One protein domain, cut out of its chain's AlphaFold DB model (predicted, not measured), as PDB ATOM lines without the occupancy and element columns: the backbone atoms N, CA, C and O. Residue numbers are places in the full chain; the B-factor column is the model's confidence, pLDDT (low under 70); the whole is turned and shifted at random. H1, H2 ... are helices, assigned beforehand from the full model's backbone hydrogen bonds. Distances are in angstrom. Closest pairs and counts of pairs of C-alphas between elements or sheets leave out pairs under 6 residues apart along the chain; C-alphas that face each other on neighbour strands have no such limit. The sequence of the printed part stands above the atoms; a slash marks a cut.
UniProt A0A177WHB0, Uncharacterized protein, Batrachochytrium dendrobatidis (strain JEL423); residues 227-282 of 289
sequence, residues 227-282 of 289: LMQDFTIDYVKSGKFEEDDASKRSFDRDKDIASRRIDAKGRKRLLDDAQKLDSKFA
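Overview. This is residues 227 to 282 of the 289 residues of an uncharacterized protein of Batrachochytrium dendrobatidis (strain JEL423) (UniProt A0A177WHB0). Five separate helices follow one another along an open arch with no packed core: H1 and H2 make one leg, H3 sits at the bend, and H4 with H5 makes the other leg. The 56 printed residues, all helix by class, with no named strand, are only just extended, close to loose, with a radius of gyration of the C-alphas of 15.6 A; the flat outline spans 45 by 31 by 14 A.

Arrangement. H1, residues 227 to 237, is close to but not clearly touching H2, residues 240 to 243; their closest C-alphas, of Tyr 235 and Phe 241, are 6.6 A apart. H3, residues 253 to 257, is apart from the other helices. H4, residues 264 to 275, and H5, residues 277 to 281, meet only through their link. Every O i to N i+4 pair is within hydrogen-bond range in H1, H3, H4 and H5; H2 is too short for one.

Along the chain. H1 begins at C-alpha 227 (184.228, 197.328, 156.047) and is 15.0 A long. H4 is 16.5 A long. H5 ends at C-alpha 281 (161.316, 186.527, 158.132).

Size, cuts and confidence. The C-alphas of Ser 250 and Ala 282 are farthest apart, 45.2 A. The printed part has no cut and no long link. Residues 258 to 260 are under pLDDT 70.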
ATOM      1  N   LEU A 227     185.333 197.783 156.894       93.75
ATOM      2  CA  LEU A 227     184.228 197.328 156.047       93.75
ATOM      3  C   LEU A 227     184.164 198.097 154.714       93.75
ATOM      4  O   LEU A 227     183.949 197.508 153.663       93.75
ATOM      5  N   MET A 228     184.413 199.411 154.751       94.75
ATOM      6  CA  MET A 228     184.507 200.237 153.545       94.75
ATOM      7  C   MET A 228     185.636 199.779 152.623       94.75
ATOM      8  O   MET A 228     185.438 199.701 151.417       94.75
ATOM      9  N   GLN A 229     186.802 199.462 153.184       92.69
ATOM     10  CA  GLN A 229     187.943 198.953 152.432       92.69
ATOM     11  C   GLN A 229     187.665 197.566 151.844       92.69
ATOM     12  O   GLN A 229     188.079 197.300 150.723       92.69
ATOM     13  N   ASP A 230     186.948 196.696 152.554       94.25
ATOM     14  CA  ASP A 230     186.540 195.397 152.014       94.25
ATOM     15  C   ASP A 230     185.560 195.569 150.851       94.25
ATOM     16  O   ASP A 230     185.793 195.020 149.778       94.25
ATOM     17  N   PHE A 231     184.539 196.422 150.996       94.50
ATOM     18  CA  PHE A 231     183.609 196.712 149.902       94.50
ATOM     19  C   PHE A 231     184.292 197.339 148.687       94.50
ATOM     20  O   PHE A 231     183.966 196.968 147.561       94.50
ATOM     21  N   THR A 232     185.230 198.273 148.872       92.81
ATOM     22  CA  THR A 232     185.954 198.862 147.736       92.81
ATOM     23  C   THR A 232     186.882 197.852 147.078       92.81
ATOM     24  O   THR A 232     186.911 197.771 145.853       92.81
ATOM     25  N   ILE A 233     187.599 197.046 147.866       90.94
ATOM     26  CA  ILE A 233     188.452 195.974 147.348       90.94
ATOM     27  C   ILE A 233     187.615 194.969 146.558       90.94
ATOM     28  O   ILE A 233     188.005 194.610 145.451       90.94
ATOM     29  N   ASP A 234     186.478 194.528 147.086       93.38
ATOM     30  CA  ASP A 234     185.608 193.562 146.418       93.38
ATOM     31  C   ASP A 234     184.959 194.160 145.172       93.38
ATOM     32  O   ASP A 234     184.866 193.488 144.148       93.38
ATOM     33  N   TYR A 235     184.577 195.436 145.210       89.00
ATOM     34  CA  TYR A 235     184.051 196.137 144.044       89.00
ATOM     35  C   TYR A 235     185.081 196.198 142.911       89.00
ATOM     36  O   TYR A 235     184.768 195.815 141.782       89.00
ATOM     37  N   VAL A 236     186.324 196.577 143.219       90.00
ATOM     38  CA  VAL A 236     187.424 196.619 142.243       90.00
ATOM     39  C   VAL A 236     187.782 195.212 141.756       90.00
ATOM     40  O   VAL A 236     187.856 194.983 140.553       90.00
ATOM     41  N   LYS A 237     187.930 194.238 142.662       91.88
ATOM     42  CA  LYS A 237     188.227 192.835 142.312       91.88
ATOM     43  C   LYS A 237     187.132 192.176 141.487       91.88
ATOM     44  O   LYS A 237     187.427 191.291 140.695       91.88
ATOM     45  N   SER A 238     185.879 192.572 141.687       89.94
ATOM     46  CA  SER A 238     184.751 192.013 140.947       89.94
ATOM     47  C   SER A 238     184.711 192.438 139.478       89.94
ATOM     48  O   SER A 238     183.804 192.007 138.775       89.94
ATOM     49  N   GLY A 239     185.629 193.299 139.013       85.88
ATOM     50  CA  GLY A 239     185.675 193.784 137.629       85.88
ATOM     51  C   GLY A 239     184.564 194.778 137.278       85.88
ATOM     52  O   GLY A 239     184.670 195.483 136.283       85.88
ATOM     53  N   LYS A 240     183.545 194.927 138.139       83.00
ATOM     54  CA  LYS A 240     182.429 195.870 137.961       83.00
ATOM     55  C   LYS A 240     182.898 197.305 137.747       83.00
ATOM     56  O   LYS A 240     182.285 198.035 136.986       83.00
ATOM     57  N   PHE A 241     183.997 197.699 138.390       80.25
ATOM     58  CA  PHE A 241     184.591 199.017 138.179       80.25
ATOM     59  C   PHE A 241     185.074 199.227 136.735       80.25
ATOM     60  O   PHE A 241     184.912 200.317 136.200       80.25
ATOM     61  N   GLU A 242     185.644 198.200 136.100       79.75
ATOM     62  CA  GLU A 242     186.095 198.277 134.706       79.75
ATOM     63  C   GLU A 242     184.926 198.150 133.722       79.75
ATOM     64  O   GLU A 242     184.925 198.812 132.685       79.75
ATOM     65  N   GLU A 243     183.920 197.338 134.056       76.75
ATOM     66  CA  GLU A 243     182.709 197.148 133.246       76.75
ATOM     67  C   GLU A 243     181.786 198.384 133.243       76.75
ATOM     68  O   GLU A 243     181.160 198.682 132.221       76.75
ATOM     69  N   ASP A 244     181.723 199.120 134.358       73.81
ATOM     70  CA  ASP A 244     180.907 200.331 134.532       73.81
ATOM     71  C   ASP A 244     181.722 201.640 134.390       73.81
ATOM     72  O   ASP A 244     181.244 202.718 134.750       73.81
ATOM     73  N   ASP A 245     182.940 201.585 133.832       81.44
ATOM     74  CA  ASP A 245     183.756 202.772 133.544       81.44
ATOM     75  C   ASP A 245     183.131 203.603 132.409       81.44
ATOM     76  O   ASP A 245     183.284 203.321 131.215       81.44
ATOM     77  N   ALA A 246     182.425 204.666 132.794       81.19
ATOM     78  CA  ALA A 246     181.750 205.576 131.873       81.19
ATOM     79  C   ALA A 246     182.702 206.262 130.875       81.19
ATOM     80  O   ALA A 246     182.249 206.714 129.829       81.19
ATOM     81  N   SER A 247     184.010 206.337 131.166       84.50
ATOM     82  CA  SER A 247     184.986 206.950 130.253       84.50
ATOM     83  C   SER A 247     185.370 206.043 129.080       84.50
ATOM     84  O   SER A 247     185.702 206.536 128.002       84.50
ATOM     85  N   LYS A 248     185.312 204.720 129.273       85.25
ATOM     86  CA  LYS A 248     185.671 203.712 128.262       85.25
ATOM     87  C   LYS A 248     184.474 203.241 127.444       85.25
ATOM     88  O   LYS A 248     184.646 202.646 126.380       85.25
ATOM     89  N   ARG A 249     183.263 203.474 127.945       82.94
ATOM     90  CA  ARG A 249     182.014 203.042 127.324       82.94
ATOM     91  C   ARG A 249     181.418 204.166 126.481       82.94
ATOM     92  O   ARG A 249     181.457 205.329 126.864       82.94
ATOM     93  N   SER A 250     180.830 203.823 125.336       86.19
ATOM     94  CA  SER A 250     180.013 204.783 124.592       86.19
ATOM     95  C   SER A 250     178.810 205.205 125.431       86.19
ATOM     96  O   SER A 250     178.229 204.374 126.134       86.19
ATOM     97  N   PHE A 251     178.416 206.469 125.295       85.00
ATOM     98  CA  PHE A 251     177.246 207.015 125.967       85.00
ATOM     99  C   PHE A 251     176.000 206.157 125.709       85.00
ATOM    100  O   PHE A 251     175.619 205.911 124.564       85.00
ATOM    101  N   ASP A 252     175.361 205.714 126.781       83.50
ATOM    102  CA  ASP A 252     174.143 204.918 126.770       83.50
ATOM    103  C   ASP A 252     173.073 205.660 127.552       83.50
ATOM    104  O   ASP A 252     173.168 205.837 128.764       83.50
ATOM    105  N   ARG A 253     172.015 206.066 126.855       82.38
ATOM    106  CA  ARG A 253     170.917 206.837 127.437       82.38
ATOM    107  C   ARG A 253     170.276 206.132 128.637       82.38
ATOM    108  O   ARG A 253     169.847 206.814 129.567       82.38
ATOM    109  N   ASP A 254     170.205 204.802 128.633       76.50
ATOM    110  CA  ASP A 254     169.540 204.053 129.699       76.50
ATOM    111  C   ASP A 254     170.443 203.864 130.931       76.50
ATOM    112  O   ASP A 254     169.938 203.870 132.053       76.50
ATOM    113  N   LYS A 255     171.768 203.780 130.753       79.25
ATOM    114  CA  LYS A 255     172.736 203.714 131.867       79.25
ATOM    115  C   LYS A 255     173.189 205.091 132.378       79.25
ATOM    116  O   LYS A 255     173.406 205.238 133.577       79.25
ATOM    117  N   ASP A 256     173.281 206.090 131.501       82.50
ATOM    118  CA  ASP A 256     173.919 207.387 131.782       82.50
ATOM    119  C   ASP A 256     172.914 208.539 131.958       82.50
ATOM    120  O   ASP A 256     173.236 209.554 132.575       82.50
ATOM    121  N   ILE A 257     171.681 208.403 131.449       81.88
ATOM    122  CA  ILE A 257     170.628 209.434 131.546       81.88
ATOM    123  C   ILE A 257     169.389 208.960 132.320       81.88
ATOM    124  O   ILE A 257     168.734 209.762 132.993       81.88
ATOM    125  N   ALA A 258     169.021 207.679 132.244       65.69
ATOM    126  CA  ALA A 258     167.716 207.223 132.715       65.69
ATOM    127  C   ALA A 258     167.725 206.755 134.177       65.69
ATOM    128  O   ALA A 258     167.651 205.567 134.488       65.69
ATOM    129  N   SER A 259     167.667 207.712 135.105       69.81
ATOM    130  CA  SER A 259     167.194 207.413 136.459       69.81
ATOM    131  C   SER A 259     165.663 207.238 136.463       69.81
ATOM    132  O   SER A 259     164.921 208.099 135.983       69.81
ATOM    133  N   ARG A 260     165.203 206.123 137.059       65.62
ATOM    134  CA  ARG A 260     163.815 205.765 137.462       65.62
ATOM    135  C   ARG A 260     163.000 204.794 136.597       65.62
ATOM    136  O   ARG A 260     161.862 204.514 136.966       65.62
ATOM    137  N   ARG A 261     163.525 204.200 135.521       78.19
ATOM    138  CA  ARG A 261     162.849 203.049 134.878       78.19
ATOM    139  C   ARG A 261     163.567 201.767 135.278       78.19
ATOM    140  O   ARG A 261     164.720 201.569 134.929       78.19
ATOM    141  N   ILE A 262     162.892 200.908 136.042       81.00
ATOM    142  CA  ILE A 262     163.442 199.599 136.400       81.00
ATOM    143  C   ILE A 262     163.457 198.742 135.127       81.00
ATOM    144  O   ILE A 262     162.399 198.437 134.565       81.00
ATOM    145  N   ASP A 263     164.651 198.353 134.678       81.69
ATOM    146  CA  ASP A 263     164.832 197.423 133.562       81.69
ATOM    147  C   ASP A 263     164.048 196.112 133.802       81.69
ATOM    148  O   ASP A 263     163.781 195.726 134.941       81.69
ATOM    149  N   ALA A 264     163.653 195.400 132.745       86.56
ATOM    150  CA  ALA A 264     162.961 194.116 132.853       86.56
ATOM    151  C   ALA A 264     163.745 193.108 133.713       86.56
ATOM    152  O   ALA A 264     163.143 192.382 134.506       86.56
ATOM    153  N   LYS A 265     165.084 193.108 133.625       87.56
ATOM    154  CA  LYS A 265     165.947 192.279 134.479       87.56
ATOM    155  C   LYS A 265     165.935 192.747 135.935       87.56
ATOM    156  O   LYS A 265     165.853 191.916 136.836       87.56
ATOM    157  N   GLY A 266     165.967 194.060 136.167       88.81
ATOM    158  CA  GLY A 266     165.837 194.653 137.502       88.81
ATOM    159  C   GLY A 266     164.485 194.349 138.155       88.81
ATOM    160  O   GLY A 266     164.441 194.003 139.330       88.81
ATOM    161  N   ARG A 267     163.390 194.384 137.381       91.25
ATOM    162  CA  ARG A 267     162.035 194.046 137.849       91.25
ATOM    163  C   ARG A 267     161.915 192.579 138.244       91.25
ATOM    164  O   ARG A 267     161.356 192.293 139.292       91.25
ATOM    165  N   LYS A 268     162.463 191.663 137.438       92.50
ATOM    166  CA  LYS A 268     162.491 190.228 137.769       92.50
ATOM    167  C   LYS A 268     163.279 189.959 139.048       92.50
ATOM    168  O   LYS A 268     162.755 189.309 139.936       92.50
ATOM    169  N   ARG A 269     164.472 190.550 139.185       92.75
ATOM    170  CA  ARG A 269     165.269 190.444 140.418       92.75
ATOM    171  C   ARG A 269     164.511 190.952 141.643       92.75
ATOM    172  O   ARG A 269     164.495 190.273 142.657       92.75
ATOM    173  N   LEU A 270     163.841 192.101 141.529       91.94
ATOM    174  CA  LEU A 270     163.025 192.648 142.613       91.94
ATOM    175  C   LEU A 270     161.885 191.692 143.011       91.94
ATOM    176  O   LEU A 270     161.626 191.513 144.195       91.94
ATOM    177  N   LEU A 271     161.221 191.069 142.029       93.50
ATOM    178  CA  LEU A 271     160.176 190.069 142.269       93.50
ATOM    179  C   LEU A 271     160.733 188.792 142.915       93.50
ATOM    180  O   LEU A 271     160.142 188.299 143.873       93.50
ATOM    181  N   ASP A 272     161.878 188.294 142.447       92.50
ATOM    182  CA  ASP A 272     162.539 187.105 142.999       92.50
ATOM    183  C   ASP A 272     163.010 187.341 144.444       92.50
ATOM    184  O   ASP A 272     162.875 186.468 145.305       92.50
ATOM    185  N   ASP A 273     163.552 188.528 144.726       91.25
ATOM    186  CA  ASP A 273     163.972 188.929 146.068       91.25
ATOM    187  C   ASP A 273     162.763 189.093 146.992       91.25
ATOM    188  O   ASP A 273     162.807 188.615 148.126       91.25
ATOM    189  N   ALA A 274     161.669 189.691 146.501       92.00
ATOM    190  CA  ALA A 274     160.409 189.833 147.228       92.00
ATOM    191  C   ALA A 274     159.780 188.475 147.572       92.00
ATOM    192  O   ALA A 274     159.339 188.271 148.703       92.00
ATOM    193  N   GLN A 275     159.803 187.518 146.641       89.50
ATOM    194  CA  GLN A 275     159.309 186.156 146.870       89.50
ATOM    195  C   GLN A 275     160.091 185.443 147.985       89.50
ATOM    196  O   GLN A 275     159.531 184.649 148.737       89.50
ATOM    197  N   LYS A 276     161.384 185.748 148.124       84.25
ATOM    198  CA  LYS A 276     162.251 185.193 149.173       84.25
ATOM    199  C   LYS A 276     162.166 185.954 150.498       84.25
ATOM    200  O   LYS A 276     162.788 185.524 151.464       84.25
ATOM    201  N   LEU A 277     161.429 187.064 150.594       82.81
ATOM    202  CA  LEU A 277     161.264 187.770 151.872       82.81
ATOM    203  C   LEU A 277     160.469 186.934 152.878       82.81
ATOM    204  O   LEU A 277     160.801 186.950 154.060       82.81
ATOM    205  N   ASP A 278     159.493 186.156 152.410       78.94
ATOM    206  CA  ASP A 278     158.668 185.306 153.273       78.94
ATOM    207  C   ASP A 278     159.522 184.267 154.024       78.94
ATOM    208  O   ASP A 278     159.414 184.106 155.237       78.94
ATOM    209  N   SER A 279     160.508 183.654 153.356       79.62
ATOM    210  CA  SER A 279     161.420 182.705 154.012       79.62
ATOM    211  C   SER A 279     162.476 183.364 154.907       79.62
ATOM    212  O   SER A 279     162.955 182.723 155.840       79.62
ATOM    213  N   LYS A 280     162.833 184.632 154.662       74.81
ATOM    214  CA  LYS A 280     163.834 185.370 155.457       74.81
ATOM    215  C   LYS A 280     163.290 185.857 156.800       74.81
ATOM    216  O   LYS A 280     164.069 185.994 157.741       74.81
ATOM    217  N   PHE A 281     161.984 186.107 156.894       75.50
ATOM    218  CA  PHE A 281     161.316 186.527 158.132       75.50
ATOM    219  C   PHE A 281     160.462 185.424 158.770       75.50
ATOM    220  O   PHE A 281     160.031 185.583 159.914       75.50
ATOM    221  N   ALA A 282     160.259 184.291 158.090       72.06
ATOM    222  CA  ALA A 282     159.638 183.118 158.689       72.06
ATOM    223  C   ALA A 282     160.473 182.615 159.877       72.06
ATOM    224  O   ALA A 282     161.577 182.082 159.736       72.06
TER     225      ALA A 282